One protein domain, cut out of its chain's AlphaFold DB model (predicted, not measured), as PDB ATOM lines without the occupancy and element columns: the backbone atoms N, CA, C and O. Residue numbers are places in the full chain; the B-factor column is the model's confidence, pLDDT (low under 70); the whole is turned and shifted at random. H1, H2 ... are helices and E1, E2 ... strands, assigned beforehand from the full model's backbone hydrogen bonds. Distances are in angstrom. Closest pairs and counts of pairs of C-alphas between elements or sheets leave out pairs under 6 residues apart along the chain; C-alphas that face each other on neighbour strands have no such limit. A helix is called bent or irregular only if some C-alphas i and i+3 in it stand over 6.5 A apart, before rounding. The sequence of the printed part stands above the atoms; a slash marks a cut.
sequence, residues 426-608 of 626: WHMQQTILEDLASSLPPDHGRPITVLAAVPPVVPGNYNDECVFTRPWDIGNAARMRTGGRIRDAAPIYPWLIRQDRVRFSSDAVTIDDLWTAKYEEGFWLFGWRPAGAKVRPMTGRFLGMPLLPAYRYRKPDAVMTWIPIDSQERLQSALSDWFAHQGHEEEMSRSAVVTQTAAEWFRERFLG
ATOM      1  N   TRP A 426      64.314  16.335  13.496       94.88
ATOM      2  CA  TRP A 426      63.791  15.556  14.611       94.88
ATOM      3  C   TRP A 426      64.573  14.255  14.827       94.88
ATOM      4  O   TRP A 426      64.967  13.938  15.948       94.88
ATOM      5  N   HIS A 427      64.860  13.516  13.752       92.25
ATOM      6  CA  HIS A 427      65.655  12.293  13.839       92.25
ATOM      7  C   HIS A 427      67.081  12.545  14.363       92.25
ATOM      8  O   HIS A 427      67.586  11.780  15.191       92.25
ATOM      9  N   MET A 428      67.727  13.628  13.920       92.31
ATOM     10  CA  MET A 428      69.045  14.034  14.414       92.31
ATOM     11  C   MET A 428      68.999  14.433  15.888       92.31
ATOM     12  O   MET A 428      69.852  13.981  16.645       92.31
ATOM     13  N   GLN A 429      67.994  15.205  16.313       95.38
ATOM     14  CA  GLN A 429      67.795  15.549  17.722       95.38
ATOM     15  C   GLN A 429      67.677  14.287  18.579       95.38
ATOM     16  O   GLN A 429      68.385  14.160  19.573       95.38
ATOM     17  N   GLN A 430      66.845  13.320  18.173       95.38
ATOM     18  CA  GLN A 430      66.704  12.053  18.898       95.38
ATOM     19  C   GLN A 430      68.025  11.286  18.983       95.38
ATOM     20  O   GLN A 430      68.393  10.827  20.062       95.38
ATOM     21  N   THR A 431      68.770  11.212  17.877       94.00
ATOM     22  CA  THR A 431      70.075  10.536  17.842       94.00
ATOM     23  C   THR A 431      71.070  11.207  18.787       94.00
ATOM     24  O   THR A 431      71.677  10.532  19.610       94.00
ATOM     25  N   ILE A 432      71.191  12.537  18.720       95.44
ATOM     26  CA  ILE A 432      72.071  13.328  19.588       95.44
ATOM     27  C   ILE A 432      71.696  13.131  21.057       95.44
ATOM     28  O   ILE A 432      72.578  12.923  21.880       95.44
ATOM     29  N   LEU A 433      70.405  13.174  21.398       96.56
ATOM     30  CA  LEU A 433      69.925  13.022  22.775       96.56
ATOM     31  C   LEU A 433      70.141  11.603  23.319       96.56
ATOM     32  O   LEU A 433      70.438  11.440  24.500       96.56
ATOM     33  N   GLU A 434      69.995  10.573  22.485       95.94
ATOM     34  CA  GLU A 434      70.316   9.182  22.833       95.94
ATOM     35  C   GLU A 434      71.805   8.976  23.083       95.94
ATOM     36  O   GLU A 434      72.203   8.384  24.087       95.94
ATOM     37  N   ASP A 435      72.623   9.485  22.174       95.06
ATOM     38  CA  ASP A 435      74.075   9.430  22.236       95.06
ATOM     39  C   ASP A 435      74.588  10.188  23.469       95.06
ATOM     40  O   ASP A 435      75.363   9.654  24.260       95.06
ATOM     41  N   LEU A 436      74.062  11.386  23.718       94.75
ATOM     42  CA  LEU A 436      74.356  12.184  24.902       94.75
ATOM     43  C   LEU A 436      73.929  11.475  26.197       94.75
ATOM     44  O   LEU A 436      74.695  11.474  27.152       94.75
ATOM     45  N   ALA A 437      72.757  10.829  26.242       94.62
ATOM     46  CA  ALA A 437      72.282  10.130  27.440       94.62
ATOM     47  C   ALA A 437      73.016   8.805  27.720       94.62
ATOM     48  O   ALA A 437      73.163   8.422  28.883       94.62
ATOM     49  N   SER A 438      73.447   8.097  26.673       94.00
ATOM     50  CA  SER A 438      74.143   6.805  26.777       94.00
ATOM     51  C   SER A 438      75.651   6.938  26.992       94.00
ATOM     52  O   SER A 438      76.252   6.043  27.579       94.00
ATOM     53  N   SER A 439      76.248   8.053  26.565       93.38
ATOM     54  CA  SER A 439      77.679   8.346  26.723       93.38
ATOM     55  C   SER A 439      77.994   9.297  27.879       93.38
ATOM     56  O   SER A 439      79.114   9.800  27.951       93.38
ATOM     57  N   LEU A 440      77.026   9.553  28.772       92.44
ATOM     58  CA  LEU A 440      77.242  10.403  29.942       92.44
ATOM     59  C   LEU A 440      78.515   9.971  30.692       92.44
ATOM     60  O   LEU A 440      78.671   8.774  30.963       92.44
ATOM     61  N   PRO A 441      79.401  10.918  31.057       88.88
ATOM     62  CA  PRO A 441      80.546  10.620  31.905       88.88
ATOM     63  C   PRO A 441      80.098   9.897  33.190       88.88
ATOM     64  O   PRO A 441      79.003  10.183  33.690       88.88
ATOM     65  N   PRO A 442      80.901   8.953  33.719       80.94
ATOM     66  CA  PRO A 442      80.554   8.202  34.921       80.94
ATOM     67  C   PRO A 442      80.189   9.132  36.085       80.94
ATOM     68  O   PRO A 442      80.773  10.200  36.258       80.94
ATOM     69  N   ASP A 443      79.179   8.710  36.845       68.69
ATOM     70  CA  ASP A 443      78.423   9.536  37.784       68.69
ATOM     71  C   ASP A 443      79.322  10.248  38.812       68.69
ATOM     72  O   ASP A 443      79.981   9.616  39.638       68.69
ATOM     73  N   HIS A 444      79.333  11.584  38.769       65.81
ATOM     74  CA  HIS A 444      80.013  12.431  39.754       65.81
ATOM     75  C   HIS A 444      79.117  12.771  40.961       65.81
ATOM     76  O   HIS A 444      79.483  13.606  41.790       65.81
ATOM     77  N   GLY A 445      77.924  12.170  41.066       77.19
ATOM     78  CA  GLY A 445      76.970  12.420  42.147       77.19
ATOM     79  C   GLY A 445      76.319  13.807  42.097       77.19
ATOM     80  O   GLY A 445      75.644  14.202  43.049       77.19
ATOM     81  N   ARG A 446      76.524  14.572  41.013       87.00
ATOM     82  CA  ARG A 446      75.945  15.905  40.791       87.00
ATOM     83  C   ARG A 446      75.489  16.064  39.337       87.00
ATOM     84  O   ARG A 446      76.219  15.639  38.441       87.00
ATOM     85  N   PRO A 447      74.333  16.706  39.092       92.69
ATOM     86  CA  PRO A 447      73.921  17.092  37.749       92.69
ATOM     87  C   PRO A 447      74.968  17.968  37.054       92.69
ATOM     88  O   PRO A 447      75.484  18.904  37.663       92.69
ATOM     89  N   ILE A 448      75.249  17.690  35.781       95.06
ATOM     90  CA  ILE A 448      76.239  18.432  34.984       95.06
ATOM     91  C   ILE A 448      75.584  19.515  34.122       95.06
ATOM     92  O   ILE A 448      74.405  19.420  33.770       95.06
ATOM     93  N   THR A 449      76.362  20.529  33.743       96.44
ATOM     94  CA  THR A 449      75.975  21.529  32.737       96.44
ATOM     95  C   THR A 449      76.773  21.291  31.455       96.44
ATOM     96  O   THR A 449      77.983  21.077  31.512       96.44
ATOM     97  N   VAL A 450      76.113  21.316  30.294       97.00
ATOM     98  CA  VAL A 450      76.726  20.912  29.018       97.00
ATOM     99  C   VAL A 450      76.744  22.055  28.007       97.00
ATOM    100  O   VAL A 450      75.717  22.633  27.673       97.00
ATOM    101  N   LEU A 451      77.910  22.342  27.442       97.50
ATOM    102  CA  LEU A 451      78.027  23.081  26.194       97.50
ATOM    103  C   LEU A 451      78.085  22.075  25.046       97.50
ATOM    104  O   LEU A 451      78.984  21.243  24.998       97.50
ATOM    105  N   ALA A 452      77.120  22.113  24.136       96.88
ATOM    106  CA  ALA A 452      76.954  21.106  23.095       96.88
ATOM    107  C   ALA A 452      77.402  21.643  21.728       96.88
ATOM    108  O   ALA A 452      76.721  22.461  21.109       96.88
ATOM    109  N   ALA A 453      78.542  21.171  21.232       95.38
ATOM    110  CA  ALA A 453      79.009  21.430  19.876       95.38
ATOM    111  C   ALA A 453      78.390  20.400  18.916       95.38
ATOM    112  O   ALA A 453      78.997  19.386  18.567       95.38
ATOM    113  N   VAL A 454      77.136  20.659  18.546       93.19
ATOM    114  CA  VAL A 454      76.297  19.837  17.658       93.19
ATOM    115  C   VAL A 454      76.105  20.534  16.303       93.19
ATOM    116  O   VAL A 454      76.383  21.729  16.199       93.19
ATOM    117  N   PRO A 455      75.631  19.847  15.248       89.94
ATOM    118  CA  PRO A 455      75.270  20.505  14.004       89.94
ATOM    119  C   PRO A 455      74.128  21.504  14.223       89.94
ATOM    120  O   PRO A 455      73.140  21.173  14.880       89.94
ATOM    121  N   PRO A 456      74.231  22.714  13.668       87.88
ATOM    122  CA  PRO A 456      73.222  23.750  13.856       87.88
ATOM    123  C   PRO A 456      71.963  23.530  13.014       87.88
ATOM    124  O   PRO A 456      70.852  23.854  13.437       87.88
ATOM    125  N   VAL A 457      72.139  22.982  11.815       89.38
ATOM    126  CA  VAL A 457      71.088  22.741  10.825       89.38
ATOM    127  C   VAL A 457      71.245  21.348  10.238       89.38
ATOM    128  O   VAL A 457      72.299  20.722  10.352       89.38
ATOM    129  N   VAL A 458      70.189  20.847   9.606       88.00
ATOM    130  CA  VAL A 458      70.249  19.548   8.931       88.00
ATOM    131  C   VAL A 458      71.177  19.572   7.706       88.00
ATOM    132  O   VAL A 458      71.258  20.589   7.003       88.00
ATOM    133  N   PRO A 459      71.825  18.438   7.376       81.44
ATOM    134  CA  PRO A 459      72.616  18.303   6.161       81.44
ATOM    135  C   PRO A 459      71.819  18.642   4.899       81.44
ATOM    136  O   PRO A 459      70.638  18.320   4.775       81.44
ATOM    137  N   GLY A 460      72.487  19.265   3.926       76.50
ATOM    138  CA  GLY A 460      71.863  19.669   2.666       76.50
ATOM    139  C   GLY A 460      70.999  20.925   2.770       76.50
ATOM    140  O   GLY A 460      70.356  21.260   1.787       76.50
ATOM    141  N   ASN A 461      70.981  21.601   3.921       76.94
ATOM    142  CA  ASN A 461      70.419  22.922   4.198       76.94
ATOM    143  C   ASN A 461      69.644  23.615   3.043       76.94
ATOM    144  O   ASN A 461      70.223  24.166   2.100       76.94
ATOM    145  N   TYR A 462      68.310  23.582   3.117       86.19
ATOM    146  CA  TYR A 462      67.409  24.277   2.179       86.19
ATOM    147  C   TYR A 462      66.776  25.528   2.800       86.19
ATOM    148  O   TYR A 462      66.654  26.570   2.161       86.19
ATOM    149  N   ASN A 463      66.354  25.409   4.055       88.88
ATOM    150  CA  ASN A 463      65.587  26.411   4.783       88.88
ATOM    151  C   ASN A 463      66.150  26.656   6.182       88.88
ATOM    152  O   ASN A 463      65.385  27.068   7.042       88.88
ATOM    153  N   ASP A 464      67.422  26.340   6.427       89.12
ATOM    154  CA  ASP A 464      68.054  26.413   7.749       89.12
ATOM    155  C   ASP A 464      67.223  25.700   8.812       89.12
ATOM    156  O   ASP A 464      66.966  26.233   9.889       89.12
ATOM    157  N   GLU A 465      66.739  24.502   8.474       91.44
ATOM    158  CA  GLU A 465      65.993  23.692   9.423       91.44
ATOM    159  C   GLU A 465      66.921  23.302  10.564       91.44
ATOM    160  O   GLU A 465      67.934  22.627  10.377       91.44
ATOM    161  N   CYS A 466      66.571  23.791  11.738       90.25
ATOM    162  CA  CYS A 466      67.424  23.803  12.904       90.25
ATOM    163  C   CYS A 466      67.403  22.448  13.602       90.25
ATOM    164  O   CYS A 466      66.322  21.894  13.779       90.25
ATOM    165  N   VAL A 467      68.560  21.944  14.042       92.75
ATOM    166  CA  VAL A 467      68.620  20.760  14.921       92.75
ATOM    167  C   VAL A 467      68.378  21.197  16.362       92.75
ATOM    168  O   VAL A 467      67.376  20.819  16.951       92.75
ATOM    169  N   PHE A 468      69.237  22.074  16.887       93.94
ATOM    170  CA  PHE A 468      69.002  22.815  18.127       93.94
ATOM    171  C   PHE A 468      69.338  24.290  17.884       93.94
ATOM    172  O   PHE A 468      70.301  24.599  17.193       93.94
ATOM    173  N   THR A 469      68.577  25.247  18.408       86.12
ATOM    174  CA  THR A 469      68.853  26.687  18.145       86.12
ATOM    175  C   THR A 469      69.064  27.541  19.364       86.12
ATOM    176  O   THR A 469      69.744  28.566  19.285       86.12
ATOM    177  N   ARG A 470      68.420  27.177  20.463       90.19
ATOM    178  CA  ARG A 470      68.366  27.988  21.672       90.19
ATOM    179  C   ARG A 470      68.887  27.173  22.847       90.19
ATOM    180  O   ARG A 470      68.786  25.949  22.807       90.19
ATOM    181  N   PRO A 471      69.408  27.817  23.903       91.44
ATOM    182  CA  PRO A 471      69.814  27.099  25.108       91.44
ATOM    183  C   PRO A 471      68.700  26.195  25.658       91.44
ATOM    184  O   PRO A 471      68.886  24.992  25.796       91.44
ATOM    185  N   TRP A 472      67.483  26.725  25.807       91.44
ATOM    186  CA  TRP A 472      66.333  25.950  26.295       91.44
ATOM    187  C   TRP A 472      65.858  24.831  25.355       91.44
ATOM    188  O   TRP A 472      65.044  24.018  25.769       91.44
ATOM    189  N   ASP A 473      66.316  24.783  24.105       93.19
ATOM    190  CA  ASP A 473      65.956  23.737  23.142       93.19
ATOM    191  C   ASP A 473      66.609  22.409  23.563       93.19
ATOM    192  O   ASP A 473      65.947  21.486  24.044       93.19
ATOM    193  N   ILE A 474      67.945  22.365  23.520       95.94
ATOM    194  CA  ILE A 474      68.716  21.191  23.939       95.94
ATOM    195  C   ILE A 474      68.731  21.020  25.460       95.94
ATOM    196  O   ILE A 474      68.716  19.885  25.925       95.94
ATOM    197  N   GLY A 475      68.727  22.107  26.242       96.38
ATOM    198  CA  GLY A 475      68.747  22.050  27.705       96.38
ATOM    199  C   GLY A 475      67.548  21.300  28.278       96.38
ATOM    200  O   GLY A 475      67.721  20.337  29.028       96.38
ATOM    201  N   ASN A 476      66.339  21.670  27.851       96.12
ATOM    202  CA  ASN A 476      65.109  20.997  28.266       96.12
ATOM    203  C   ASN A 476      65.055  19.553  27.752       96.12
ATOM    204  O   ASN A 476      64.783  18.629  28.521       96.12
ATOM    205  N   ALA A 477      65.383  19.337  26.474       96.19
ATOM    206  CA  ALA A 477      65.378  18.007  25.876       96.19
ATOM    207  C   ALA A 477      66.357  17.045  26.579       96.19
ATOM    208  O   ALA A 477      65.997  15.913  26.914       96.19
ATOM    209  N   ALA A 478      67.582  17.500  26.858       96.62
ATOM    210  CA  ALA A 478      68.616  16.729  27.543       96.62
ATOM    211  C   ALA A 478      68.251  16.457  29.006       96.62
ATOM    212  O   ALA A 478      68.400  15.324  29.473       96.62
ATOM    213  N   ARG A 479      67.720  17.455  29.727       95.75
ATOM    214  CA  ARG A 479      67.243  17.291  31.109       95.75
ATOM    215  C   ARG A 479      66.165  16.216  31.188       95.75
ATOM    216  O   ARG A 479      66.298  15.276  31.972       95.75
ATOM    217  N   MET A 480      65.149  16.302  30.328       94.25
ATOM    218  CA  MET A 480      64.077  15.310  30.249       94.25
ATOM    219  C   MET A 480      64.613  13.919  29.891       94.25
ATOM    220  O   MET A 480      64.287  12.939  30.560       94.25
ATOM    221  N   ARG A 481      65.471  13.815  28.867       95.56
ATOM    222  CA  ARG A 481      66.002  12.528  28.389       95.56
ATOM    223  C   ARG A 481      66.890  11.833  29.419       95.56
ATOM    224  O   ARG A 481      66.913  10.606  29.476       95.56
ATOM    225  N   THR A 482      67.626  12.601  30.216       94.94
ATOM    226  CA  THR A 482      68.593  12.065  31.183       94.94
ATOM    227  C   THR A 482      68.033  11.892  32.594       94.94
ATOM    228  O   THR A 482      68.763  11.405  33.460       94.94
ATOM    229  N   GLY A 483      66.767  12.257  32.830       93.56
ATOM    230  CA  GLY A 483      66.157  12.240  34.162       93.56
ATOM    231  C   GLY A 483      66.780  13.269  35.110       93.56
ATOM    232  O   GLY A 483      66.938  12.993  36.293       93.56
ATOM    233  N   GLY A 484      67.208  14.421  34.581       94.00
ATOM    234  CA  GLY A 484      67.826  15.504  35.353       94.00
ATOM    235  C   GLY A 484      69.326  15.354  35.631       94.00
ATOM    236  O   GLY A 484      69.904  16.235  36.262       94.00
ATOM    237  N   ARG A 485      69.988  14.290  35.143       94.31
ATOM    238  CA  ARG A 485      71.457  14.140  35.258       94.31
ATOM    239  C   ARG A 485      72.215  15.232  34.499       94.31
ATOM    240  O   ARG A 485      73.300  15.626  34.914       94.31
ATOM    241  N   ILE A 486      71.630  15.757  33.426       95.38
ATOM    242  CA  ILE A 486      72.021  17.049  32.863       95.38
ATOM    243  C   ILE A 486      71.082  18.105  33.434       95.38
ATOM    244  O   ILE A 486      69.879  18.086  33.167       95.38
ATOM    245  N   ARG A 487      71.645  19.030  34.216       94.69
ATOM    246  CA  ARG A 487      70.924  20.179  34.772       94.69
ATOM    247  C   ARG A 487      70.495  21.118  33.659       94.69
ATOM    248  O   ARG A 487      69.351  21.562  33.627       94.69
ATOM    249  N   ASP A 488      71.419  21.432  32.762       95.31
ATOM    250  CA  ASP A 488      71.188  22.377  31.680       95.31
ATOM    251  C   ASP A 488      72.167  22.150  30.527       95.31
ATOM    252  O   ASP A 488      73.257  21.603  30.732       95.31
ATOM    253  N   ALA A 489      71.794  22.582  29.327       96.75
ATOM    254  CA  ALA A 489      72.657  22.511  28.161       96.75
ATOM    255  C   ALA A 489      72.417  23.674  27.195       96.75
ATOM    256  O   ALA A 489      71.296  24.148  27.060       96.75
ATOM    257  N   ALA A 490      73.455  24.091  26.470       97.06
ATOM    258  CA  ALA A 490      73.329  25.084  25.406       97.06
ATOM    259  C   ALA A 490      74.127  24.687  24.162       97.06
ATOM    260  O   ALA A 490      75.237  24.170  24.295       97.06
ATOM    261  N   PRO A 491      73.605  24.937  22.948       95.56
ATOM    262  CA  PRO A 491      74.362  24.684  21.735       95.56
ATOM    263  C   PRO A 491      75.447  25.752  21.522       95.56
ATOM    264  O   PRO A 491      75.242  26.926  21.840       95.56
ATOM    265  N   ILE A 492      76.581  25.368  20.929       94.75
ATOM    266  CA  ILE A 492      77.664  26.284  20.546       94.75
ATOM    267  C   ILE A 492      78.028  26.138  19.070       94.75
ATOM    268  O   ILE A 492      78.267  25.037  18.580       94.75
ATOM    269  N   TYR A 493      78.119  27.274  18.372       91.19
ATOM    270  CA  TYR A 493      78.412  27.337  16.938       91.19
ATOM    271  C   TYR A 493      79.516  28.354  16.626       91.19
ATOM    272  O   TYR A 493      79.591  29.389  17.300       91.19
ATOM    273  N   PRO A 494      80.305  28.157  15.550       87.69
ATOM    274  CA  PRO A 494      81.370  29.087  15.173       87.69
ATOM    275  C   PRO A 494      80.892  30.528  14.950       87.69
ATOM    276  O   PRO A 494      81.593  31.483  15.278       87.69
ATOM    277  N   TRP A 495      79.699  30.728  14.383       83.44
ATOM    278  CA  TRP A 495      79.176  32.081  14.156       83.44
ATOM    279  C   TRP A 495      78.716  32.781  15.431       83.44
ATOM    280  O   TRP A 495      78.754  34.004  15.452       83.44
ATOM    281  N   LEU A 496      78.314  32.061  16.485       87.69
ATOM    282  CA  LEU A 496      77.966  32.704  17.757       87.69
ATOM    283  C   LEU A 496      79.201  33.394  18.345       87.69
ATOM    284  O   LEU A 496      79.108  34.523  18.817       87.69
ATOM    285  N   ILE A 497      80.365  32.748  18.232       88.69
ATOM    286  CA  ILE A 497      81.650  33.321  18.641       88.69
ATOM    287  C   ILE A 497      82.008  34.513  17.743       88.69
ATOM    288  O   ILE A 497      82.297  35.587  18.255       88.69
ATOM    289  N   ARG A 498      81.918  34.366  16.410       84.94
ATOM    290  CA  ARG A 498      82.219  35.459  15.459       84.94
ATOM    291  C   ARG A 498      81.307  36.683  15.603       84.94
ATOM    292  O   ARG A 498      81.711  37.777  15.235       84.94
ATOM    293  N   GLN A 499      80.079  36.497  16.081       81.81
ATOM    294  CA  GLN A 499      79.094  37.564  16.283       81.81
ATOM    295  C   GLN A 499      79.162  38.185  17.692       81.81
ATOM    296  O   GLN A 499      78.254  38.938  18.047       81.81
ATOM    297  N   ASP A 500      80.175  37.849  18.501       86.81
ATOM    298  CA  ASP A 500      80.314  38.265  19.907       86.81
ATOM    299  C   ASP A 500      79.095  37.912  20.780       86.81
ATOM    300  O   ASP A 500      78.780  38.577  21.771       86.81
ATOM    301  N   ARG A 501      78.384  36.842  20.409       88.00
ATOM    302  CA  ARG A 501      77.234  36.310  21.158       88.00
ATOM    303  C   ARG A 501      77.661  35.346  22.260       88.00
ATOM    304  O   ARG A 501      76.826  34.916  23.049       88.00
ATOM    305  N   VAL A 502      78.949  35.016  22.311       93.56
ATOM    306  CA  VAL A 502      79.571  34.197  23.349       93.56
ATOM    307  C   VAL A 502      80.560  35.072  24.098       93.56
ATOM    308  O   VAL A 502      81.510  35.583  23.507       93.56
ATOM    309  N   ARG A 503      80.338  35.252  25.398       95.19
ATOM    310  CA  ARG A 503      81.250  35.984  26.276       95.19
ATOM    311  C   ARG A 503      81.977  34.996  27.167       95.19
ATOM    312  O   ARG A 503      81.356  34.283  27.953       95.19
ATOM    313  N   PHE A 504      83.294  34.978  27.027       94.62
ATOM    314  CA  PHE A 504      84.192  34.240  27.899       94.62
ATOM    315  C   PHE A 504      84.644  35.172  29.021       94.62
ATOM    316  O   PHE A 504      85.194  36.242  28.759       94.62
ATOM    317  N   SER A 505      84.372  34.775  30.257       95.06
ATOM    318  CA  SER A 505      84.892  35.402  31.472       95.06
ATOM    319  C   SER A 505      85.798  34.415  32.204       95.06
ATOM    320  O   SER A 505      85.840  33.239  31.839       95.06
ATOM    321  N   SER A 506      86.517  34.893  33.222       94.81
ATOM    322  CA  SER A 506      87.471  34.087  33.992       94.81
ATOM    323  C   SER A 506      86.822  32.920  34.738       94.81
ATOM    324  O   SER A 506      87.468  31.901  34.941       94.81
ATOM    325  N   ASP A 507      85.556  33.053  35.132       96.25
ATOM    326  CA  ASP A 507      84.819  32.085  35.952       96.25
ATOM    327  C   ASP A 507      83.621  31.444  35.231       96.25
ATOM    328  O   ASP A 507      83.111  30.411  35.674       96.25
ATOM    329  N   ALA A 508      83.175  32.023  34.112       96.81
ATOM    330  CA  ALA A 508      82.006  31.551  33.380       96.81
ATOM    331  C   ALA A 508      82.064  31.779  31.862       96.81
ATOM    332  O   ALA A 508      82.791  32.630  31.339       96.81
ATOM    333  N   VAL A 509      81.192  31.070  31.153       96.12
ATOM    334  CA  VAL A 509      80.821  31.347  29.763       96.12
ATOM    335  C   VAL A 509      79.356  31.764  29.703       96.12
ATOM    336  O   VAL A 509      78.510  31.173  30.372       96.12
ATOM    337  N   THR A 510      79.050  32.787  28.906       96.25
ATOM    338  CA  THR A 510      77.681  33.267  28.672       96.25
ATOM    339  C   THR A 510      77.354  33.266  27.183       96.25
ATOM    340  O   THR A 510      78.176  33.694  26.373       96.25
ATOM    341  N   ILE A 511      76.154  32.810  26.819       93.81
ATOM    342  CA  ILE A 511      75.638  32.782  25.444       93.81
ATOM    343  C   ILE A 511      74.367  33.620  25.373       93.81
ATOM    344  O   ILE A 511      73.427  33.394  26.134       93.81
ATOM    345  N   ASP A 512      74.340  34.575  24.443       86.56
ATOM    346  CA  ASP A 512      73.210  35.478  24.174       86.56
ATOM    347  C   ASP A 512      72.716  36.302  25.371       86.56
ATOM    348  O   ASP A 512      71.637  36.881  25.295       86.56
ATOM    349  N   ASP A 513      73.464  36.348  26.476       89.62
ATOM    350  CA  ASP A 513      72.970  36.827  27.777       89.62
ATOM    351  C   ASP A 513      71.725  36.051  28.279       89.62
ATOM    352  O   ASP A 513      71.007  36.511  29.164       89.62
ATOM    353  N   LEU A 514      71.463  34.862  27.718       88.38
ATOM    354  CA  LEU A 514      70.312  34.002  28.033       88.38
ATOM    355  C   LEU A 514      70.716  32.731  28.780       88.38
ATOM    356  O   LEU A 514      69.868  32.078  29.383       88.38
ATOM    357  N   TRP A 515      71.990  32.359  28.709       95.69
ATOM    358  CA  TRP A 515      72.515  31.151  29.324       95.69
ATOM    359  C   TRP A 515      73.924  31.388  29.843       95.69
ATOM    360  O   TRP A 515      74.752  31.947  29.124       95.69
ATOM    361  N   THR A 516      74.200  30.933  31.062       96.44
ATOM    362  CA  THR A 516      75.506  31.074  31.708       96.44
ATOM    363  C   THR A 516      75.878  29.775  32.409       96.44
ATOM    364  O   THR A 516      75.068  29.206  33.140       96.44
ATOM    365  N   ALA A 517      77.122  29.338  32.232       96.06
ATOM    366  CA  ALA A 517      77.696  28.205  32.946       96.06
ATOM    367  C   ALA A 517      79.026  28.597  33.584       96.06
ATOM    368  O   ALA A 517      79.874  29.200  32.926       96.06
ATOM    369  N   LYS A 518      79.208  28.238  34.859       95.69
ATOM    370  CA  LYS A 518      80.475  28.413  35.577       95.69
ATOM    371  C   LYS A 518      81.367  27.194  35.392       95.69
ATOM    372  O   LYS A 518      80.868  26.070  35.448       95.69
ATOM    373  N   TYR A 519      82.672  27.407  35.238       92.31
ATOM    374  CA  TYR A 519      83.621  26.316  34.983       92.31
ATOM    375  C   TYR A 519      83.710  25.316  36.155       92.31
ATOM    376  O   TYR A 519      83.824  24.113  35.949       92.31
ATOM    377  N   GLU A 520      83.553  25.779  37.397       87.81
ATOM    378  CA  GLU A 520      83.689  24.937  38.599       87.81
ATOM    379  C   GLU A 520      82.439  24.091  38.936       87.81
ATOM    380  O   GLU A 520      82.467  23.262  39.845       87.81
ATOM    381  N   GLU A 521      81.324  24.259  38.214       88.75
ATOM    382  CA  GLU A 521      80.035  23.616  38.531       88.75
ATOM    383  C   GLU A 521      79.743  22.368  37.674       88.75
ATOM    384  O   GLU A 521      78.625  22.181  37.192       88.75
ATOM    385  N   GLY A 522      80.742  21.501  37.470       90.25
ATOM    386  CA  GLY A 522      80.563  20.275  36.681       90.25
ATOM    387  C   GLY A 522      80.215  20.584  35.224       90.25
ATOM    388  O   GLY A 522      79.230  20.069  34.688       90.25
ATOM    389  N   PHE A 523      80.997  21.471  34.610       95.50
ATOM    390  CA  PHE A 523      80.787  21.947  33.254       95.50
ATOM    391  C   PHE A 523      81.548  21.100  32.226       95.50
ATOM    392  O   PHE A 523      82.726  20.788  32.397       95.50
ATOM    393  N   TRP A 524      80.865  20.712  31.150       96.56
ATOM    394  CA  TRP A 524      81.403  19.823  30.122       96.56
ATOM    395  C   TRP A 524      81.148  20.361  28.723       96.56
ATOM    396  O   TRP A 524      80.076  20.891  28.438       96.56
ATOM    397  N   LEU A 525      82.105  20.150  27.824       96.81
ATOM    398  CA  LEU A 525      81.902  20.267  26.386       96.81
ATOM    399  C   LEU A 525      81.552  18.885  25.824       96.81
ATOM    400  O   LEU A 525      82.328  17.938  25.963       96.81
ATOM    401  N   PHE A 526      80.401  18.796  25.167       96.75
ATOM    402  CA  PHE A 526      79.966  17.637  24.398       96.75
ATOM    403  C   PHE A 526      80.069  17.952  22.908       96.75
ATOM    404  O   PHE A 526      79.320  18.782  22.392       96.75
ATOM    405  N   GLY A 527      80.998  17.308  22.212       95.06
ATOM    406  CA  GLY A 527      81.108  17.387  20.760       95.06
ATOM    407  C   GLY A 527      80.395  16.216  20.096       95.06
ATOM    408  O   GLY A 527      80.672  15.068  20.439       95.06
ATOM    409  N   TRP A 528      79.527  16.491  19.119       93.50
ATOM    410  CA  TRP A 528      78.874  15.469  18.296       93.50
ATOM    411  C   TRP A 528      78.988  15.816  16.812       93.50
ATOM    412  O   TRP A 528      78.659  16.929  16.395       93.50
ATOM    413  N   ARG A 529      79.436  14.865  15.988       87.62
ATOM    414  CA  ARG A 529      79.453  15.017  14.525       87.62
ATOM    415  C   ARG A 529      79.095  13.711  13.818       87.62
ATOM    416  O   ARG A 529      79.532  12.651  14.272       87.62
ATOM    417  N   PRO A 530      78.392  13.761  12.674       82.38
ATOM    418  CA  PRO A 530      78.201  12.580  11.846       82.38
ATOM    419  C   PRO A 530      79.556  12.121  11.274       82.38
ATOM    420  O   PRO A 530      80.326  12.904  10.720       82.38
ATOM    421  N   ALA A 531      79.875  10.839  11.414       75.62
ATOM    422  CA  ALA A 531      81.107  10.213  10.956       75.62
ATOM    423  C   ALA A 531      81.062   9.997   9.439       75.62
ATOM    424  O   ALA A 531      80.724   8.916   8.969       75.62
ATOM    425  N   GLY A 532      81.361  11.042   8.657       61.47
ATOM    426  CA  GLY A 532      81.681  10.971   7.218       61.47
ATOM    427  C   GLY A 532      80.619  10.361   6.286       61.47
ATOM    428  O   GLY A 532      80.820  10.289   5.070       61.47
ATOM    429  N   ALA A 533      79.482   9.916   6.811       45.47
ATOM    430  CA  ALA A 533      78.439   9.282   6.042       45.47
ATOM    431  C   ALA A 533      77.683  10.367   5.278       45.47
ATOM    432  O   ALA A 533      76.896  11.120   5.850       45.47
ATOM    433  N   LYS A 534      77.869  10.412   3.953       53.50
ATOM    434  CA  LYS A 534      76.867  11.024   3.073       53.50
ATOM    435  C   LYS A 534      75.531  10.392   3.452       53.50
ATOM    436  O   LYS A 534      75.363   9.191   3.236       53.50
ATOM    437  N   VAL A 535      74.621  11.175   4.026       49.66
ATOM    438  CA  VAL A 535      73.269  10.734   4.369       49.66
ATOM    439  C   VAL A 535      72.605  10.283   3.069       49.66
ATOM    440  O   VAL A 535      72.130  11.092   2.275       49.66
ATOM    441  N   ARG A 536      72.668   8.980   2.778       51.22
ATOM    442  CA  ARG A 536      72.032   8.398   1.598       51.22
ATOM    443  C   ARG A 536      70.620   7.998   2.009       51.22
ATOM    444  O   ARG A 536      70.491   7.157   2.899       51.22
ATOM    445  N   PRO A 537      69.571   8.551   1.382       50.44
ATOM    446  CA  PRO A 537      68.212   8.102   1.654       50.44
ATOM    447  C   PRO A 537      68.097   6.600   1.338       50.44
ATOM    448  O   PRO A 537      68.429   6.177   0.227       50.44
ATOM    449  N   MET A 538      67.664   5.782   2.307       45.88
ATOM    450  CA  MET A 538      67.402   4.354   2.084       45.88
ATOM    451  C   MET A 538      66.057   4.175   1.369       45.88
ATOM    452  O   MET A 538      65.047   3.863   1.995       45.88
ATOM    453  N   THR A 539      66.022   4.349   0.052       51.25
ATOM    454  CA  THR A 539      64.864   3.933  -0.751       51.25
ATOM    455  C   THR A 539      65.308   3.418  -2.109       51.25
ATOM    456  O   THR A 539      66.192   4.006  -2.739       51.25
ATOM    457  N   GLY A 540      64.640   2.369  -2.598       53.75
ATOM    458  CA  GLY A 540      64.632   2.065  -4.026       53.75
ATOM    459  C   GLY A 540      64.178   3.307  -4.792       53.75
ATOM    460  O   GLY A 540      63.183   3.937  -4.428       53.75
ATOM    461  N   ARG A 541      64.956   3.704  -5.798       52.59
ATOM    462  CA  ARG A 541      64.600   4.812  -6.684       52.59
ATOM    463  C   ARG A 541      63.795   4.246  -7.843       52.59
ATOM    464  O   ARG A 541      64.285   3.362  -8.537       52.59
ATOM    465  N   PHE A 542      62.607   4.783  -8.088       47.47
ATOM    466  CA  PHE A 542      61.898   4.576  -9.351       47.47
ATOM    467  C   PHE A 542      61.978   5.890 -10.136       47.47
ATOM    468  O   PHE A 542      61.629   6.942  -9.605       47.47
ATOM    469  N   LEU A 543      62.576   5.858 -11.334       60.97
ATOM    470  CA  LEU A 543      62.951   7.042 -12.137       60.97
ATOM    471  C   LEU A 543      63.702   8.139 -11.347       60.97
ATOM    472  O   LEU A 543      63.511   9.331 -11.567       60.97
ATOM    473  N   GLY A 544      64.552   7.749 -10.392       60.81
ATOM    474  CA  GLY A 544      65.343   8.691  -9.592       60.81
ATOM    475  C   GLY A 544      64.625   9.318  -8.387       60.81
ATOM    476  O   GLY A 544      65.302   9.960  -7.587       60.81
ATOM    477  N   MET A 545      63.317   9.088  -8.209       54.59
ATOM    478  CA  MET A 545      62.524   9.577  -7.070       54.59
ATOM    479  C   MET A 545      62.323   8.491  -5.995       54.59
ATOM    480  O   MET A 545      62.280   7.298  -6.330       54.59
ATOM    481  N   PRO A 546      62.198   8.867  -4.709       58.56
ATOM    482  CA  PRO A 546      61.953   7.916  -3.629       58.56
ATOM    483  C   PRO A 546      60.498   7.397  -3.660       58.56
ATOM    484  O   PRO A 546      59.552   8.154  -3.878       58.56
ATOM    485  N   LEU A 547      60.311   6.082  -3.473       50.44
ATOM    486  CA  LEU A 547      58.987   5.419  -3.487       50.44
ATOM    487  C   LEU A 547      58.090   5.804  -2.300       50.44
ATOM    488  O   LEU A 547      56.869   5.778  -2.404       50.44
ATOM    489  N   LEU A 548      58.706   6.152  -1.178       57.62
ATOM    490  CA  LEU A 548      58.078   6.660   0.037       57.62
ATOM    491  C   LEU A 548      58.894   7.881   0.477       57.62
ATOM    492  O   LEU A 548      60.064   7.960   0.089       57.62
ATOM    493  N   PRO A 549      58.339   8.822   1.267       56.31
ATOM    494  CA  PRO A 549      59.146   9.892   1.845       56.31
ATOM    495  C   PRO A 549      60.419   9.290   2.453       56.31
ATOM    496  O   PRO A 549      60.387   8.195   3.008       56.31
ATOM    497  N   ALA A 550      61.564   9.935   2.256       51.62
ATOM    498  CA  ALA A 550      62.866   9.372   2.600       51.62
ATOM    499  C   ALA A 550      63.092   9.349   4.128       51.62
ATOM    500  O   ALA A 550      63.949  10.052   4.638       51.62
ATOM    501  N   TYR A 551      62.304   8.576   4.878       51.62
ATOM    502  CA  TYR A 551      62.316   8.567   6.347       51.62
ATOM    503  C   TYR A 551      63.228   7.493   6.945       51.62
ATOM    504  O   TYR A 551      63.461   7.484   8.150       51.62
ATOM    505  N   ARG A 552      63.778   6.582   6.134       51.69
ATOM    506  CA  ARG A 552      64.830   5.672   6.602       51.69
ATOM    507  C   ARG A 552      66.179   6.369   6.498       51.69
ATOM    508  O   ARG A 552      66.972   6.117   5.589       51.69
ATOM    509  N   TYR A 553      66.415   7.264   7.447       57.03
ATOM    510  CA  TYR A 553      67.759   7.694   7.773       57.03
ATOM    511  C   TYR A 553      68.423   6.553   8.542       57.03
ATOM    512  O   TYR A 553      67.904   6.068   9.546       57.03
ATOM    513  N   ARG A 554      69.535   6.038   8.013       59.81
ATOM    514  CA  ARG A 554      70.397   5.151   8.799       59.81
ATOM    515  C   ARG A 554      70.890   5.981   9.981       59.81
ATOM    516  O   ARG A 554      71.305   7.111   9.724       59.81
ATOM    517  N   LYS A 555      70.871   5.437  11.210       65.81
ATOM    518  CA  LYS A 555      71.549   6.073  12.350       65.81
ATOM    519  C   LYS A 555      72.952   6.445  11.862       65.81
ATOM    520  O   LYS A 555      73.671   5.531  11.442       65.81
ATOM    521  N   PRO A 556      73.286   7.741  11.757       64.62
ATOM    522  CA  PRO A 556      74.607   8.120  11.311       64.62
ATOM    523  C   PRO A 556      75.570   7.562  12.352       64.62
ATOM    524  O   PRO A 556      75.360   7.755  13.551       64.62
ATOM    525  N   ASP A 557      76.603   6.850  11.907       73.19
ATOM    526  CA  ASP A 557      77.762   6.655  12.768       73.19
ATOM    527  C   ASP A 557      78.194   8.057  13.206       73.19
ATOM    528  O   ASP A 557      78.189   8.978  12.387       73.19
ATOM    529  N   ALA A 558      78.469   8.263  14.488       82.06
ATOM    530  CA  ALA A 558      78.779   9.577  15.032       82.06
ATOM    531  C   ALA A 558      80.074   9.514  15.834       82.06
ATOM    532  O   ALA A 558      80.356   8.529  16.516       82.06
ATOM    533  N   VAL A 559      80.870  10.575  15.740       83.81
ATOM    534  CA  VAL A 559      82.011  10.780  16.632       83.81
ATOM    535  C   VAL A 559      81.538  11.666  17.770       83.81
ATOM    536  O   VAL A 559      81.033  12.765  17.530       83.81
ATOM    537  N   MET A 560      81.714  11.169  18.990       90.81
ATOM    538  CA  MET A 560      81.349  11.846  20.225       90.81
ATOM    539  C   MET A 560      82.591  12.090  21.070       90.81
ATOM    540  O   MET A 560      83.418  11.188  21.219       90.81
ATOM    541  N   THR A 561      82.685  13.274  21.665       92.44
ATOM    542  CA  THR A 561      83.769  13.618  22.587       92.44
ATOM    543  C   THR A 561      83.210  14.351  23.799       92.44
ATOM    544  O   THR A 561      82.432  15.289  23.648       92.44
ATOM    545  N   TRP A 562      83.649  13.949  24.991       95.12
ATOM    546  CA  TRP A 562      83.387  14.646  26.249       95.12
ATOM    547  C   TRP A 562      84.684  15.248  26.777       95.12
ATOM    548  O   TRP A 562      85.683  14.544  26.918       95.12
ATOM    549  N   ILE A 563      84.673  16.547  27.068       95.44
ATOM    550  CA  ILE A 563      85.829  17.262  27.620       95.44
ATOM    551  C   ILE A 563      85.355  18.003  28.875       95.44
ATOM    552  O   ILE A 563      84.485  18.868  28.749       95.44
ATOM    553  N   PRO A 564      85.875  17.688  30.077       95.06
ATOM    554  CA  PRO A 564      85.548  18.462  31.266       95.06
ATOM    555  C   PRO A 564      86.181  19.845  31.140       95.06
ATOM    556  O   PRO A 564      87.311  19.961  30.666       95.06
ATOM    557  N   ILE A 565      85.453  20.884  31.533       96.06
ATOM    558  CA  ILE A 565      85.873  22.273  31.371       96.06
ATOM    559  C   ILE A 565      85.972  22.927  32.744       96.06
ATOM    560  O   ILE A 565      84.962  23.222  33.371       96.06
ATOM    561  N   ASP A 566      87.203  23.176  33.172       94.62
ATOM    562  CA  ASP A 566      87.579  23.771  34.457       94.62
ATOM    563  C   ASP A 566      88.172  25.184  34.321       94.62
ATOM    564  O   ASP A 566      88.324  25.880  35.321       94.62
ATOM    565  N   SER A 567      88.467  25.642  33.100       95.94
ATOM    566  CA  SER A 567      88.951  26.999  32.845       95.94
ATOM    567  C   SER A 567      88.521  27.544  31.481       95.94
ATOM    568  O   SER A 567      88.141  26.803  30.565       95.94
ATOM    569  N   GLN A 568      88.642  28.865  31.331       96.38
ATOM    570  CA  GLN A 568      88.436  29.556  30.062       96.38
ATOM    571  C   GLN A 568      89.401  29.059  28.972       96.38
ATOM    572  O   GLN A 568      88.976  28.813  27.842       96.38
ATOM    573  N   GLU A 569      90.690  28.905  29.289       96.50
ATOM    574  CA  GLU A 569      91.724  28.487  28.332       96.50
ATOM    575  C   GLU A 569      91.427  27.094  27.782       96.50
ATOM    576  O   GLU A 569      91.513  26.867  26.572       96.50
ATOM    577  N   ARG A 570      91.011  26.171  28.657       96.19
ATOM    578  CA  ARG A 570      90.651  24.810  28.260       96.19
ATOM    579  C   ARG A 570      89.447  24.795  27.326       96.19
ATOM    580  O   ARG A 570      89.469  24.080  26.325       96.19
ATOM    581  N   LEU A 571      88.424  25.602  27.615       95.81
ATOM    582  CA  LEU A 571      87.259  25.738  26.743       95.81
ATOM    583  C   LEU A 571      87.645  26.266  25.361       95.81
ATOM    584  O   LEU A 571      87.233  25.706  24.348       95.81
ATOM    585  N   GLN A 572      88.435  27.339  25.316       94.88
ATOM    586  CA  GLN A 572      88.850  27.953  24.058       94.88
ATOM    587  C   GLN A 572      89.713  27.003  23.221       94.88
ATOM    588  O   GLN A 572      89.479  26.892  22.017       94.88
ATOM    589  N   SER A 573      90.639  26.270  23.850       95.75
ATOM    590  CA  SER A 573      91.432  25.230  23.180       95.75
ATOM    591  C   SER A 573      90.530  24.142  22.599       95.75
ATOM    592  O   SER A 573      90.612  23.846  21.411       95.75
ATOM    593  N   ALA A 574      89.610  23.603  23.403       95.00
ATOM    594  CA  ALA A 574      88.723  22.528  22.979       95.00
ATOM    595  C   ALA A 574      87.782  22.946  21.834       95.00
ATOM    596  O   ALA A 574      87.558  22.173  20.904       95.00
ATOM    597  N   LEU A 575      87.257  24.176  21.867       94.06
ATOM    598  CA  LEU A 575      86.433  24.723  20.783       94.06
ATOM    599  C   LEU A 575      87.250  24.970  19.512       94.06
ATOM    600  O   LEU A 575      86.771  24.667  18.420       94.06
ATOM    601  N   SER A 576      88.471  25.499  19.640       92.75
ATOM    602  CA  SER A 576      89.379  25.696  18.506       92.75
ATOM    603  C   SER A 576      89.691  24.366  17.820       92.75
ATOM    604  O   SER A 576      89.529  24.249  16.605       92.75
ATOM    605  N   ASP A 577      90.051  23.347  18.603       91.56
ATOM    606  CA  ASP A 577      90.331  22.005  18.097       91.56
ATOM    607  C   ASP A 577      89.089  21.391  17.451       91.56
ATOM    608  O   ASP A 577      89.160  20.869  16.338       91.56
ATOM    609  N   TRP A 578      87.923  21.494  18.093       89.00
ATOM    610  CA  TRP A 578      86.679  20.952  17.549       89.00
ATOM    611  C   TRP A 578      86.302  21.597  16.209       89.00
ATOM    612  O   TRP A 578      86.030  20.895  15.232       89.00
ATOM    613  N   PHE A 579      86.327  22.930  16.131       88.19
ATOM    614  CA  PHE A 579      85.925  23.655  14.926       88.19
ATOM    615  C   PHE A 579      86.946  23.567  13.790       88.19
ATOM    616  O   PHE A 579      86.535  23.575  12.629       88.19
ATOM    617  N   ALA A 580      88.239  23.388  14.082       87.00
ATOM    618  CA  ALA A 580      89.251  23.127  13.054       87.00
ATOM    619  C   ALA A 580      88.956  21.846  12.247       87.00
ATOM    620  O   ALA A 580      89.308  21.754  11.072       87.00
ATOM    621  N   HIS A 581      88.262  20.875  12.849       81.00
ATOM    622  CA  HIS A 581      87.948  19.586  12.231       81.00
ATOM    623  C   HIS A 581      86.535  19.486  11.638       81.00
ATOM    624  O   HIS A 581      86.206  18.439  11.076       81.00
ATOM    625  N   GLN A 582      85.683  20.511  11.770       72.00
ATOM    626  CA  GLN A 582      84.308  20.439  11.257       72.00
ATOM    627  C   GLN A 582      84.185  20.695   9.750       72.00
ATOM    628  O   GLN A 582      83.164  20.340   9.176       72.00
ATOM    629  N   GLY A 583      85.226  21.209   9.086       63.62
ATOM    630  CA  GLY A 583      85.132  21.635   7.690       63.62
ATOM    631  C   GLY A 583      84.214  22.855   7.562       63.62
ATOM    632  O   GLY A 583      83.117  22.905   8.104       63.62
ATOM    633  N   HIS A 584      84.652  23.891   6.855       53.47
ATOM    634  CA  HIS A 584      83.901  25.149   6.748       53.47
ATOM    635  C   HIS A 584      82.578  25.046   5.947       53.47
ATOM    636  O   HIS A 584      81.935  26.064   5.725       53.47
ATOM    637  N   GLU A 585      82.171  23.849   5.508       52.94
ATOM    638  CA  GLU A 585      81.179  23.647   4.441       52.94
ATOM    639  C   GLU A 585      79.717  23.512   4.893       52.94
ATOM    640  O   GLU A 585      78.829  23.531   4.041       52.94
ATOM    641  N   GLU A 586      79.411  23.421   6.191       55.28
ATOM    642  CA  GLU A 586      78.012  23.480   6.655       55.28
ATOM    643  C   GLU A 586      77.541  24.940   6.742       55.28
ATOM    644  O   GLU A 586      77.195  25.477   7.795       55.28
ATOM    645  N   GLU A 587      77.595  25.609   5.588       59.94
ATOM    646  CA  GLU A 587      77.152  26.978   5.405       59.94
ATOM    647  C   GLU A 587      75.622  27.064   5.493       59.94
ATOM    648  O   GLU A 587      74.861  26.179   5.081       59.94
ATOM    649  N   MET A 588      75.171  28.176   6.066       65.19
ATOM    650  CA  MET A 588      73.781  28.619   6.042       65.19
ATOM    651  C   MET A 588      73.192  28.512   4.627       65.19
ATOM    652  O   MET A 588      73.914  28.573   3.630       65.19
ATOM    653  N   SER A 589      71.868  28.396   4.512       70.44
ATOM    654  CA  SER A 589      71.215  28.331   3.209       70.44
ATOM    655  C   SER A 589      71.566  29.590   2.421       70.44
ATOM    656  O   SER A 589      71.807  30.650   3.003       70.44
ATOM    657  N   ARG A 590      71.555  29.530   1.084       70.62
ATOM    658  CA  ARG A 590      71.804  30.731   0.261       70.62
ATOM    659  C   ARG A 590      70.902  31.898   0.680       70.62
ATOM    660  O   ARG A 590      71.352  33.039   0.719       70.62
ATOM    661  N   SER A 591      69.655  31.603   1.043       65.38
ATOM    662  CA  SER A 591      68.697  32.581   1.564       65.38
ATOM    663  C   SER A 591      69.139  33.182   2.903       65.38
ATOM    664  O   SER A 591      69.045  34.399   3.078       65.38
ATOM    665  N   ALA A 592      69.653  32.375   3.833       68.19
ATOM    666  CA  ALA A 592      70.193  32.868   5.097       68.19
ATOM    667  C   ALA A 592      71.496  33.643   4.927       68.19
ATOM    668  O   ALA A 592      71.615  34.707   5.528       68.19
ATOM    669  N   VAL A 593      72.413  33.200   4.061       72.44
ATOM    670  CA  VAL A 593      73.631  33.953   3.726       72.44
ATOM    671  C   VAL A 593      73.256  35.334   3.204       72.44
ATOM    672  O   VAL A 593      73.667  36.330   3.783       72.44
ATOM    673  N   VAL A 594      72.386  35.418   2.190       72.06
ATOM    674  CA  VAL A 594      71.917  36.706   1.643       72.06
ATOM    675  C   VAL A 594      71.274  37.575   2.722       72.06
ATOM    676  O   VAL A 594      71.464  38.788   2.736       72.06
ATOM    677  N   THR A 595      70.530  36.973   3.645       65.00
ATOM    678  CA  THR A 595      69.866  37.705   4.729       65.00
ATOM    679  C   THR A 595      70.846  38.228   5.753       65.00
ATOM    680  O   THR A 595      70.722  39.378   6.157       65.00
ATOM    681  N   GLN A 596      71.812  37.411   6.164       67.69
ATOM    682  CA  GLN A 596      72.858  37.831   7.077       67.69
ATOM    683  C   GLN A 596      73.738  38.900   6.424       67.69
ATOM    684  O   GLN A 596      73.982  39.928   7.041       67.69
ATOM    685  N   THR A 597      74.118  38.740   5.157       72.94
ATOM    686  CA  THR A 597      74.868  39.762   4.419       72.94
ATOM    687  C   THR A 597      74.070  41.061   4.293       72.94
ATOM    688  O   THR A 597      74.613  42.140   4.514       72.94
ATOM    689  N   ALA A 598      72.767  40.994   3.998       67.88
ATOM    690  CA  ALA A 598      71.905  42.176   3.952       67.88
ATOM    691  C   ALA A 598      71.728  42.821   5.338       67.88
ATOM    692  O   ALA A 598      71.712  44.046   5.448       67.88
ATOM    693  N   ALA A 599      71.617  42.010   6.393       65.06
ATOM    694  CA  ALA A 599      71.541  42.445   7.784       65.06
ATOM    695  C   ALA A 599      72.806  43.188   8.215       65.06
ATOM    696  O   ALA A 599      72.722  44.266   8.802       65.06
ATOM    697  N   GLU A 600      73.966  42.607   7.917       66.94
ATOM    698  CA  GLU A 600      75.286  43.166   8.192       66.94
ATOM    699  C   GLU A 600      75.477  44.465   7.410       66.94
ATOM    700  O   GLU A 600      75.738  45.498   8.021       66.94
ATOM    701  N   TRP A 601      75.198  44.462   6.102       76.50
ATOM    702  CA  TRP A 601      75.243  45.664   5.268       76.50
ATOM    703  C   TRP A 601      74.331  46.780   5.799       76.50
ATOM    704  O   TRP A 601      74.743  47.936   5.907       76.50
ATOM    705  N   PHE A 602      73.090  46.451   6.176       64.94
ATOM    706  CA  PHE A 602      72.146  47.426   6.720       64.94
ATOM    707  C   PHE A 602      72.623  47.970   8.070       64.94
ATOM    708  O   PHE A 602      72.573  49.176   8.313       64.94
ATOM    709  N   ARG A 603      73.107  47.090   8.954       64.62
ATOM    710  CA  ARG A 603      73.667  47.475  10.253       64.62
ATOM    711  C   ARG A 603      74.837  48.434  10.067       64.62
ATOM    712  O   ARG A 603      74.813  49.513  10.647       64.62
ATOM    713  N   GLU A 604      75.801  48.086   9.219       70.62
ATOM    714  CA  GLU A 604      76.957  48.931   8.921       70.62
ATOM    715  C   GLU A 604      76.548  50.292   8.353       70.62
ATOM    716  O   GLU A 604      77.086  51.322   8.766       70.62
ATOM    717  N   ARG A 605      75.579  50.317   7.430       77.00
ATOM    718  CA  ARG A 605      75.200  51.541   6.717       77.00
ATOM    719  C   ARG A 605      74.332  52.492   7.536       77.00
ATOM    720  O   ARG A 605      74.477  53.703   7.379       77.00
ATOM    721  N   PHE A 606      73.428  51.967   8.363       68.06
ATOM    722  CA  PHE A 606      72.386  52.765   9.021       68.06
ATOM    723  C   PHE A 606      72.502  52.823  10.544       68.06
ATOM    724  O   PHE A 606      71.997  53.769  11.142       68.06
ATOM    725  N   LEU A 607      73.140  51.837  11.176       61.81
ATOM    726  CA  LEU A 607      73.285  51.773  12.636       61.81
ATOM    727  C   LEU A 607      74.725  52.035  13.099       61.81
ATOM    728  O   LEU A 607      74.968  52.124  14.301       61.81
ATOM    729  N   GLY A 608      75.659  52.189  12.156       62.03
ATOM    730  CA  GLY A 608      77.086  52.286  12.432       62.03
ATOM    731  C   GLY A 608      77.701  50.929  12.784       62.03
ATOM    732  O   GLY A 608      77.012  49.954  13.099       62.03
TER     733      GLY A 608
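Overview. This is residues 426 to 608 of the 626 residues of an uncharacterized protein of Thermogutta sp (UniProt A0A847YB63). What is the main picture? A strongly twisted sheet of four strands, E2 E1 E6 E7, makes the core, with H1 and H2 on one face and H4 on the other, and a small sheet, E3 E4 E5, is partly face to face with it. H5 reaches away as an arm whose residues 597 to 607 stick out with Gly 608, and the long link of residues 531 to 557 runs far from the core and folds back to E7. What are the parts and the size? The printed part has 183 residues, with five named helices and seven named strands in the order H1 E1 H2 E2 H3 E3 E4 E5 E6 E7 H4 H5, and its class is mixed, helices and strands. The larger sheet is mixed and the smaller one antiparallel. The whole is compact, with a radius of gyration of the C-alphas of 18.1 A, and flat, spanning 58 by 51 by 27 A.

Along the chain. What comes first? H1, residues 426 to 438, is 18.2 A long and begins at C-alpha 426, (63.791, 15.556, 14.611). E1, residues 448 to 453, H2, residues 471 to 482 and 16.3 A long, and E2, residues 486 to 491, follow. H2 is neither bent nor irregular, but only just: C-alphas 471 and 474 are 6.1 A apart. What follows E2? H3 is residues 494 to 498, E3 502 to 504, E4 508 to 511 and E5 515 to 518. E6, residues 523 to 530, is 23.5 A long and begins at C-alpha 523, (80.787, 21.947, 33.254). What closes the printed part? E7 is residues 558 to 564, 19.7 A, and H4 568 to 580, 18.2 A. H5, residues 590 to 607, is 24.5 A long and ends at C-alpha 607, (73.285, 51.773, 12.636).

Arrangement. How is the larger sheet paired? E2 and E1 are parallel, with N 452 and O 490 at 2.8 A, within hydrogen-bond range, and E1 and E6 are parallel, with N 451 and O 524 at 2.8 A. E6 and E7 are an antiparallel hairpin, with N 525 and O 563 at 2.9 A. E1, H2 and E2 form a strand-helix-strand unit, two parallel neighbour strands with a helix between, and its crossover is right-handed. Which helices are on it? It has three layers, helices on both faces: H1 and H2 on the same face, H4 on the opposite face. H2 lies over E2 at a height over the sheet of 4.9 A, and H4 runs along E6, at 1 degree on the local plane, at a height of 10.1 A. H1 and H2 touch, closest at the C-alphas of Ala 437 and Thr 482, 5.6 A, at a steep tilt of 55 degrees, the same way. How does the smaller sheet stand? E3 E4 E5 is a meander, each strand the antiparallel neighbour of the one before, with N 503 and O 510 at 2.8 A and N 511 and O 515 at 2.8 A. The two sheets form a sandwich, two sheets face to face, 10.0 A centre to centre where they face each other, and H3 only grazes the smaller one. What of the helix backbones and H5? In H1, H2, H3, H4 and H5 every O i to N i+4 pair is within hydrogen-bond range. H4 and H5 are apart.

Size, cuts and confidence. How large is it? The two C-alphas farthest apart, those of Ser 506 and Leu 543, are 58.8 A apart, and the printed part has no cut. Which links are long? E1 to H2, with 17 residues, and E6 to E7, with 27 residues, are long links. Where is confidence low? The mean pLDDT of the printed part is 82.7, with 45 residues under 70, among them residues 532 to 556 and 583 to 588; the mean of H5 is 69.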